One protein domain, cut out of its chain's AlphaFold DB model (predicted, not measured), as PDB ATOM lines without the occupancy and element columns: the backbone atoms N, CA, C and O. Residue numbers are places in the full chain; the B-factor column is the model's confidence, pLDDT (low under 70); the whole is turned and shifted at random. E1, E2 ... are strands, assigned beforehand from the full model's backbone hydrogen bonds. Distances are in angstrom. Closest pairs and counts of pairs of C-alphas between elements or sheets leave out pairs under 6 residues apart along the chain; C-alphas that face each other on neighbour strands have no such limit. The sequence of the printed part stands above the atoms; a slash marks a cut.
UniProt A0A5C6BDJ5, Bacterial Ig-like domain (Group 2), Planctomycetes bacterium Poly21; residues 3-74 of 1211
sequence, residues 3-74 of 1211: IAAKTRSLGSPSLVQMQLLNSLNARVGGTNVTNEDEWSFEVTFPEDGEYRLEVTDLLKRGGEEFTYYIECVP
ATOM      1  N   ILE A   3     299.990 179.399 375.399       80.94
ATOM      2  CA  ILE A   3     300.399 180.771 375.722       80.94
ATOM      3  C   ILE A   3     299.924 181.666 374.586       80.94
ATOM      4  O   ILE A   3     300.325 181.469 373.439       80.94
ATOM      5  N   ALA A   4     299.068 182.634 374.891       74.31
ATOM      6  CA  ALA A   4     298.461 183.518 373.906       74.31
ATOM      7  C   ALA A   4     298.632 184.985 374.303       74.31
ATOM      8  O   ALA A   4     298.378 185.361 375.446       74.31
ATOM      9  N   ALA A   5     299.032 185.823 373.349       68.88
ATOM     10  CA  ALA A   5     299.002 187.267 373.523       68.88
ATOM     11  C   ALA A   5     297.599 187.795 373.197       68.88
ATOM     12  O   ALA A   5     297.049 187.499 372.138       68.88
ATOM     13  N   LYS A   6     297.032 188.608 374.089       65.38
ATOM     14  CA  LYS A   6     295.785 189.344 373.858       65.38
ATOM     15  C   LYS A   6     296.070 190.841 373.990       65.38
ATOM     16  O   LYS A   6     296.557 191.308 375.023       65.38
ATOM     17  N   THR A   7     295.807 191.607 372.932       59.34
ATOM     18  CA  THR A   7     295.996 193.067 372.929       59.34
ATOM     19  C   THR A   7     294.736 193.756 373.460       59.34
ATOM     20  O   THR A   7     293.627 193.229 373.325       59.34
ATOM     21  N   ARG A   8     294.891 194.930 374.089       52.72
ATOM     22  CA  ARG A   8     293.750 195.753 374.538       52.72
ATOM     23  C   ARG A   8     293.439 196.963 373.648       52.72
ATOM     24  O   ARG A   8     292.362 197.524 373.808       52.72
ATOM     25  N   SER A   9     294.301 197.333 372.695       51.84
ATOM     26  CA  SER A   9     294.026 198.457 371.783       51.84
ATOM     27  C   SER A   9     293.377 197.989 370.485       51.84
ATOM     28  O   SER A   9     293.990 197.281 369.687       51.84
ATOM     29  N   LEU A  10     292.135 198.419 370.268       51.41
ATOM     30  CA  LEU A  10     291.400 198.227 369.021       51.41
ATOM     31  C   LEU A  10     292.053 199.032 367.883       51.41
ATOM     32  O   LEU A  10     292.201 200.246 367.980       51.41
ATOM     33  N   GLY A  11     292.409 198.348 366.791       52.94
ATOM     34  CA  GLY A  11     292.712 198.983 365.501       52.94
ATOM     35  C   GLY A  11     294.183 199.262 365.178       52.94
ATOM     36  O   GLY A  11     294.450 199.908 364.167       52.94
ATOM     37  N   SER A  12     295.144 198.774 365.971       52.38
ATOM     38  CA  SER A  12     296.571 198.847 365.615       52.38
ATOM     39  C   SER A  12     297.198 197.443 365.590       52.38
ATOM     40  O   SER A  12     297.170 196.764 366.622       52.38
ATOM     41  N   PRO A  13     297.763 196.980 364.453       57.12
ATOM     42  CA  PRO A  13     298.340 195.639 364.354       57.12
ATOM     43  C   PRO A  13     299.482 195.503 365.361       57.12
ATOM     44  O   PRO A  13     300.312 196.402 365.497       57.12
ATOM     45  N   SER A  14     299.503 194.416 366.128       58.19
ATOM     46  CA  SER A  14     300.438 194.243 367.244       58.19
ATOM     47  C   SER A  14     301.381 193.072 367.037       58.19
ATOM     48  O   SER A  14     301.223 192.041 367.664       58.19
ATOM     49  N   LEU A  15     302.403 193.238 366.202       65.88
ATOM     50  CA  LEU A  15     303.368 192.168 365.943       65.88
ATOM     51  C   LEU A  15     304.235 191.884 367.177       65.88
ATOM     52  O   LEU A  15     305.276 192.506 367.383       65.88
ATOM     53  N   VAL A  16     303.801 190.916 367.981       70.06
ATOM     54  CA  VAL A  16     304.516 190.443 369.165       70.06
ATOM     55  C   VAL A  16     305.119 189.072 368.882       70.06
ATOM     56  O   VAL A  16     304.421 188.099 368.597       70.06
ATOM     57  N   GLN A  17     306.438 188.975 369.006       78.44
ATOM     58  CA  GLN A  17     307.133 187.698 368.990       78.44
ATOM     59  C   GLN A  17     307.327 187.203 370.418       78.44
ATOM     60  O   GLN A  17     307.962 187.876 371.227       78.44
ATOM     61  N   MET A  18     306.822 186.009 370.713       86.19
ATOM     62  CA  MET A  18     307.035 185.352 371.997       86.19
ATOM     63  C   MET A  18     307.981 184.173 371.819       86.19
ATOM     64  O   MET A  18     307.782 183.346 370.931       86.19
ATOM     65  N   GLN A  19     308.994 184.073 372.670       83.94
ATOM     66  CA  GLN A  19     309.903 182.936 372.726       83.94
ATOM     67  C   GLN A  19     310.020 182.450 374.160       83.94
ATOM     68  O   GLN A  19     310.358 183.206 375.062       83.94
ATOM     69  N   LEU A  20     309.727 181.174 374.367       86.31
ATOM     70  CA  LEU A  20     309.892 180.527 375.652       86.31
ATOM     71  C   LEU A  20     311.239 179.817 375.679       86.31
ATOM     72  O   LEU A  20     311.521 178.957 374.837       86.31
ATOM     73  N   LEU A  21     312.054 180.192 376.652       85.56
ATOM     74  CA  LEU A  21     313.405 179.705 376.861       85.56
ATOM     75  C   LEU A  21     313.446 178.893 378.159       85.56
ATOM     76  O   LEU A  21     312.822 179.280 379.148       85.56
ATOM     77  N   ASN A  22     314.172 177.777 378.167       84.69
ATOM     78  CA  ASN A  22     314.457 177.040 379.401       84.69
ATOM     79  C   ASN A  22     315.613 177.688 380.189       84.69
ATOM     80  O   ASN A  22     316.218 178.667 379.746       84.69
ATOM     81  N   SER A  23     315.950 177.123 381.348       82.50
ATOM     82  CA  SER A  23     317.025 177.609 382.230       82.50
ATOM     83  C   SER A  23     318.420 177.634 381.579       82.50
ATOM     84  O   SER A  23     319.280 178.408 381.998       82.50
ATOM     85  N   LEU A  24     318.641 176.855 380.511       82.56
ATOM     86  CA  LEU A  24     319.861 176.865 379.689       82.56
ATOM     87  C   LEU A  24     319.797 177.873 378.518       82.56
ATOM     88  O   LEU A  24     320.683 177.879 377.665       82.56
ATOM     89  N   ASN A  25     318.767 178.728 378.467       81.12
ATOM     90  CA  ASN A  25     318.418 179.639 377.366       81.12
ATOM     91  C   ASN A  25     318.141 178.945 376.013       81.12
ATOM     92  O   ASN A  25     318.203 179.587 374.962       81.12
ATOM     93  N   ALA A  26     317.811 177.651 376.000       82.00
ATOM     94  CA  ALA A  26     317.369 176.967 374.788       82.00
ATOM     95  C   ALA A  26     315.877 177.234 374.536       82.00
ATOM     96  O   ALA A  26     315.054 177.138 375.450       82.00
ATOM     97  N   ARG A  27     315.513 177.554 373.287       84.81
ATOM     98  CA  ARG A  27     314.115 177.790 372.898       84.81
ATOM     99  C   ARG A  27     313.328 176.481 372.918       84.81
ATOM    100  O   ARG A  27     313.589 175.593 372.115       84.81
ATOM    101  N   VAL A  28     312.337 176.412 373.803       83.12
ATOM    102  CA  VAL A  28     311.404 175.280 373.960       83.12
ATOM    103  C   VAL A  28     310.049 175.532 373.303       83.12
ATOM    104  O   VAL A  28     309.321 174.594 372.999       83.12
ATOM    105  N   GLY A  29     309.713 176.790 373.031       80.94
ATOM    106  CA  GLY A  29     308.498 177.157 372.312       80.94
ATOM    107  C   GLY A  29     308.549 178.604 371.849       80.94
ATOM    108  O   GLY A  29     309.435 179.368 372.226       80.94
ATOM    109  N   GLY A  30     307.632 179.008 370.987       81.94
ATOM    110  CA  GLY A  30     307.471 180.417 370.647       81.94
ATOM    111  C   GLY A  30     306.630 180.616 369.406       81.94
ATOM    112  O   GLY A  30     306.513 179.702 368.593       81.94
ATOM    113  N   THR A  31     306.101 181.819 369.241       76.88
ATOM    114  CA  THR A  31     305.259 182.165 368.101       76.88
ATOM    115  C   THR A  31     306.066 182.232 366.808       76.88
ATOM    116  O   THR A  31     307.249 182.596 366.788       76.88
ATOM    117  N   ASN A  32     305.411 181.877 365.704       67.62
ATOM    118  CA  ASN A  32     305.891 182.210 364.371       67.62
ATOM    119  C   ASN A  32     305.491 183.658 364.074       67.62
ATOM    120  O   ASN A  32     304.368 184.063 364.358       67.62
ATOM    121  N   VAL A  33     306.418 184.449 363.535       62.47
ATOM    122  CA  VAL A  33     306.130 185.840 363.167       62.47
ATOM    123  C   VAL A  33     305.490 185.832 361.787       62.47
ATOM    124  O   VAL A  33     306.182 185.693 360.779       62.47
ATOM    125  N   THR A  34     304.169 185.944 361.753       61.94
ATOM    126  CA  THR A  34     303.374 186.121 360.535       61.94
ATOM    127  C   THR A  34     302.651 187.469 360.595       61.94
ATOM    128  O   THR A  34     302.533 188.071 361.661       61.94
ATOM    129  N   ASN A  35     302.170 187.956 359.447       55.06
ATOM    130  CA  ASN A  35     301.348 189.173 359.368       55.06
ATOM    131  C   ASN A  35     299.884 188.937 359.799       55.06
ATOM    132  O   ASN A  35     299.038 189.789 359.548       55.06
ATOM    133  N   GLU A  36     299.575 187.781 360.390       56.03
ATOM    134  CA  GLU A  36     298.233 187.422 360.852       56.03
ATOM    135  C   GLU A  36     298.105 187.727 362.353       56.03
ATOM    136  O   GLU A  36     299.030 187.469 363.126       56.03
ATOM    137  N   ASP A  37     296.968 188.305 362.750       53.16
ATOM    138  CA  ASP A  37     296.696 188.883 364.078       53.16
ATOM    139  C   ASP A  37     296.419 187.834 365.188       53.16
ATOM    140  O   ASP A  37     295.594 188.056 366.073       53.16
ATOM    141  N   GLU A  38     297.109 186.688 365.187       56.75
ATOM    142  CA  GLU A  38     296.989 185.685 366.258       56.75
ATOM    143  C   GLU A  38     298.345 185.102 366.673       56.75
ATOM    144  O   GLU A  38     298.867 184.142 366.106       56.75
ATOM    145  N   TRP A  39     298.910 185.664 367.742       67.44
ATOM    146  CA  TRP A  39     300.190 185.226 368.296       67.44
ATOM    147  C   TRP A  39     299.946 184.361 369.528       67.44
ATOM    148  O   TRP A  39     299.926 184.833 370.667       67.44
ATOM    149  N   SER A  40     299.759 183.066 369.294       74.06
ATOM    150  CA  SER A  40     299.770 182.054 370.346       74.06
ATOM    151  C   SER A  40     300.651 180.875 369.958       74.06
ATOM    152  O   SER A  40     300.970 180.665 368.787       74.06
ATOM    153  N   PHE A  41     301.098 180.124 370.953       78.38
ATOM    154  CA  PHE A  41     301.725 178.832 370.732       78.38
ATOM    155  C   PHE A  41     301.388 177.896 371.880       78.38
ATOM    156  O   PHE A  41     301.157 178.309 373.021       78.38
ATOM    157  N   GLU A  42     301.373 176.614 371.566       81.00
ATOM    158  CA  GLU A  42     301.221 175.569 372.558       81.00
ATOM    159  C   GLU A  42     302.588 175.013 372.908       81.00
ATOM    160  O   GLU A  42     303.462 174.848 372.056       81.00
ATOM    161  N   VAL A  43     302.779 174.754 374.192       79.25
ATOM    162  CA  VAL A  43     303.997 174.157 374.706       79.25
ATOM    163  C   VAL A  43     303.652 173.110 375.748       79.25
ATOM    164  O   VAL A  43     302.806 173.312 376.628       79.25
ATOM    165  N   THR A  44     304.336 171.982 375.645       79.62
ATOM    166  CA  THR A  44     304.447 171.000 376.716       79.62
ATOM    167  C   THR A  44     305.811 171.216 377.343       79.62
ATOM    168  O   THR A  44     306.820 171.099 376.649       79.62
ATOM    169  N   PHE A  45     305.842 171.594 378.620       77.94
ATOM    170  CA  PHE A  45     307.100 171.779 379.334       77.94
ATOM    171  C   PHE A  45     307.774 170.408 379.478       77.94
ATOM    172  O   PHE A  45     307.158 169.509 380.050       77.94
ATOM    173  N   PRO A  46     308.971 170.205 378.902       72.62
ATOM    174  CA  PRO A  46     309.604 168.888 378.871       72.62
ATOM    175  C   PRO A  46     310.110 168.434 380.247       72.62
ATOM    176  O   PRO A  46     310.243 167.235 380.476       72.62
ATOM    177  N   GLU A  47     310.381 169.374 381.152       78.94
ATOM    178  CA  GLU A  47     310.889 169.132 382.504       78.94
ATOM    179  C   GLU A  47     310.425 170.231 383.473       78.94
ATOM    180  O   GLU A  47     310.145 171.359 383.054       78.94
ATOM    181  N   ASP A  48     310.353 169.921 384.767       77.69
ATOM    182  CA  ASP A  48     310.029 170.908 385.801       77.69
ATOM    183  C   ASP A  48     311.218 171.858 386.026       77.69
ATOM    184  O   ASP A  48     312.351 171.421 386.235       77.69
ATOM    185  N   GLY A  49     310.977 173.172 386.001       78.44
ATOM    186  CA  GLY A  49     312.029 174.176 386.190       78.44
ATOM    187  C   GLY A  49     311.582 175.606 385.891       78.44
ATOM    188  O   GLY A  49     310.421 175.854 385.563       78.44
ATOM    189  N   GLU A  50     312.509 176.564 385.999       80.88
ATOM    190  CA  GLU A  50     312.259 177.953 385.597       80.88
ATOM    191  C   GLU A  50     312.382 178.121 384.080       80.88
ATOM    192  O   GLU A  50     313.400 177.786 383.468       80.88
ATOM    193  N   TYR A  51     311.341 178.702 383.486       84.38
ATOM    194  CA  TYR A  51     311.294 179.080 382.080       84.38
ATOM    195  C   TYR A  51     311.108 180.590 381.969       84.38
ATOM    196  O   TYR A  51     310.313 181.182 382.700       84.38
ATOM    197  N   ARG A  52     311.809 181.219 381.024       86.81
ATOM    198  CA  ARG A  52     311.660 182.646 380.729       86.81
ATOM    199  C   ARG A  52     310.903 182.817 379.421       86.81
ATOM    200  O   ARG A  52     311.350 182.339 378.382       86.81
ATOM    201  N   LEU A  53     309.770 183.516 379.468       85.69
ATOM    202  CA  LEU A  53     309.071 183.960 378.266       85.69
ATOM    203  C   LEU A  53     309.596 185.341 377.873       85.69
ATOM    204  O   LEU A  53     309.338 186.330 378.554       85.69
ATOM    205  N   GLU A  54     310.328 185.408 376.771       85.44
ATOM    206  CA  GLU A  54     310.719 186.668 376.155       85.44
ATOM    207  C   GLU A  54     309.649 187.111 375.167       85.44
ATOM    208  O   GLU A  54     309.275 186.381 374.250       85.44
ATOM    209  N   VAL A  55     309.155 188.326 375.373       78.25
ATOM    210  CA  VAL A  55     308.107 188.934 374.561       78.25
ATOM    211  C   VAL A  55     308.689 190.182 373.920       78.25
ATOM    212  O   VAL A  55     309.034 191.140 374.607       78.25
ATOM    213  N   THR A  56     308.823 190.156 372.600       78.75
ATOM    214  CA  THR A  56     309.379 191.257 371.815       78.75
ATOM    215  C   THR A  56     308.274 191.890 370.986       78.75
ATOM    216  O   THR A  56     307.725 191.242 370.097       78.75
ATOM    217  N   ASP A  57     307.970 193.165 371.232       76.00
ATOM    218  CA  ASP A  57     307.180 193.962 370.289       76.00
ATOM    219  C   ASP A  57     308.056 194.291 369.075       76.00
ATOM    220  O   ASP A  57     308.962 195.126 369.137       76.00
ATOM    221  N   LEU A  58     307.799 193.615 367.960       71.50
ATOM    222  CA  LEU A  58     308.572 193.767 366.731       71.50
ATOM    223  C   LEU A  58     308.376 195.138 366.086       71.50
ATOM    224  O   LEU A  58     309.228 195.578 365.316       71.50
ATOM    225  N   LEU A  59     307.292 195.835 366.428       71.94
ATOM    226  CA  LEU A  59     307.049 197.200 365.970       71.94
ATOM    227  C   LEU A  59     307.784 198.247 366.823       71.94
ATOM    228  O   LEU A  59     307.784 199.420 366.460       71.94
ATOM    229  N   LYS A  60     308.448 197.834 367.918       70.69
ATOM    230  CA  LYS A  60     309.275 198.677 368.804       70.69
ATOM    231  C   LYS A  60     308.564 199.944 369.307       70.69
ATOM    232  O   LYS A  60     309.193 200.993 369.437       70.69
ATOM    233  N   ARG A  61     307.267 199.872 369.610       66.56
ATOM    234  CA  ARG A  61     306.411 201.050 369.870       66.56
ATOM    235  C   ARG A  61     306.498 201.619 371.296       66.56
ATOM    236  O   ARG A  61     305.565 202.282 371.723       66.56
ATOM    237  N   GLY A  62     307.570 201.343 372.043       57.53
ATOM    238  CA  GLY A  62     307.643 201.535 373.503       57.53
ATOM    239  C   GLY A  62     307.036 202.846 374.047       57.53
ATOM    240  O   GLY A  62     307.314 203.922 373.524       57.53
ATOM    241  N   GLY A  63     306.233 202.739 375.117       59.59
ATOM    242  CA  GLY A  63     305.537 203.835 375.812       59.59
ATOM    243  C   GLY A  63     304.355 203.315 376.655       59.59
ATOM    244  O   GLY A  63     303.963 202.162 376.497       59.59
ATOM    245  N   GLU A  64     303.778 204.140 377.541       59.50
ATOM    246  CA  GLU A  64     302.679 203.736 378.454       59.50
ATOM    247  C   GLU A  64     301.328 203.477 377.749       59.50
ATOM    248  O   GLU A  64     300.444 202.842 378.318       59.50
ATOM    249  N   GLU A  65     301.164 203.908 376.494       57.91
ATOM    250  CA  GLU A  65     299.894 203.805 375.749       57.91
ATOM    251  C   GLU A  65     299.673 202.442 375.066       57.91
ATOM    252  O   GLU A  65     298.588 202.160 374.552       57.91
ATOM    253  N   PHE A  66     300.680 201.563 375.064       62.84
ATOM    254  CA  PHE A  66     300.604 200.248 374.429       62.84
ATOM    255  C   PHE A  66     300.831 199.144 375.461       62.84
ATOM    256  O   PHE A  66     301.957 198.877 375.870       62.84
ATOM    257  N   THR A  67     299.748 198.475 375.865       58.69
ATOM    258  CA  THR A  67     299.798 197.334 376.791       58.69
ATOM    259  C   THR A  67     299.347 196.053 376.094       58.69
ATOM    260  O   THR A  67     298.273 195.996 375.487       58.69
ATOM    261  N   TYR A  68     300.151 195.001 376.218       65.00
ATOM    262  CA  TYR A  68     299.796 193.633 375.848       65.00
ATOM    263  C   TYR A  68     299.707 192.773 377.111       65.00
ATOM    264  O   TYR A  68     300.506 192.932 378.032       65.00
ATOM    265  N   TYR A  69     298.733 191.866 377.156       69.88
ATOM    266  CA  TYR A  69     298.610 190.880 378.226       69.88
ATOM    267  C   TYR A  69     298.808 189.478 377.654       69.88
ATOM    268  O   TYR A  69     298.292 189.162 376.580       69.88
ATOM    269  N   ILE A  70     299.564 188.647 378.367       71.38
ATOM    270  CA  ILE A  70     299.832 187.265 377.979       71.38
ATOM    271  C   ILE A  70     299.033 186.342 378.889       71.38
ATOM    272  O   ILE A  70     299.138 186.418 380.110       71.38
ATOM    273  N   GLU A  71     298.250 185.462 378.282       74.50
ATOM    274  CA  GLU A  71     297.452 184.465 378.976       74.50
ATOM    275  C   GLU A  71     298.065 183.075 378.792       74.50
ATOM    276  O   GLU A  71     298.371 182.659 377.673       74.50
ATOM    277  N   CYS A  72     298.220 182.350 379.898       76.75
ATOM    278  CA  CYS A  72     298.713 180.977 379.927       76.75
ATOM    279  C   CYS A  72     297.572 180.048 380.359       76.75
ATOM    280  O   CYS A  72     297.134 180.103 381.505       76.75
ATOM    281  N   VAL A  73     297.097 179.190 379.455       72.94
ATOM    282  CA  VAL A  73     295.946 178.303 379.674       72.94
ATOM    283  C   VAL A  73     296.408 176.840 379.747       72.94
ATOM    284  O   VAL A  73     296.991 176.327 378.782       72.94
ATOM    285  N   PRO A  74     296.202 176.126 380.869       75.25
ATOM    286  CA  PRO A  74     296.529 174.706 380.965       75.25
ATOM    287  C   PRO A  74     295.551 173.840 380.149       75.25
ATOM    288  O   PRO A  74     294.410 174.228 379.912       75.25
TER     289      PRO A  74
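This is residues 3 to 74 of the 1211 residues of the protein "Bacterial Ig-like domain (Group 2)" of Planctomycetes bacterium Poly21 (UniProt A0A5C6BDJ5). The domain is a small sandwich of two three-stranded antiparallel sheets, E4-E1-E6 and E3-E2-E5, face to face with their strands at 34 degrees. The printed part has 72 residues with six named strands, E1 to E6 in chain order, and no named helix. The class is all strand, with under half of the residues, 30, in named strands. It is compact, radius of gyration of the C-alphas 12.9 A, but elongated, spanning 39 by 21 by 19 A.

E1, residues 3 to 7, begins at C-alpha 3 (300.399, 180.771, 375.722). E2 is residues 16 to 21, 15.9 A; E3 27 to 30; E4 40 to 42; E5 52 to 57, 16.0 A. E6, residues 68 to 73, 16.3 A, ends at C-alpha 73 (295.946, 178.303, 379.674).

Inner strand E1 has N 6 and O 69 of E6 at 2.8 A and N 41 of E4 and O 3 at 2.9 A, within hydrogen-bond range. Inner strand E2 likewise has N 19 and O 54 of E5 at 2.8 A, and in its hairpin with E3, N 20 and O 29 at 2.8 A. Between the sheets, the closest C-alphas of E3 and E4, Gly 30 and Phe 41, are 6.0 A apart.

The farthest C-alphas, Gly 11 and Glu 47, are 38.9 A apart. The printed part has no cut and no long link. pLDDT is under 70 at residues 5 to 15, 32 to 39 and 61 to 69.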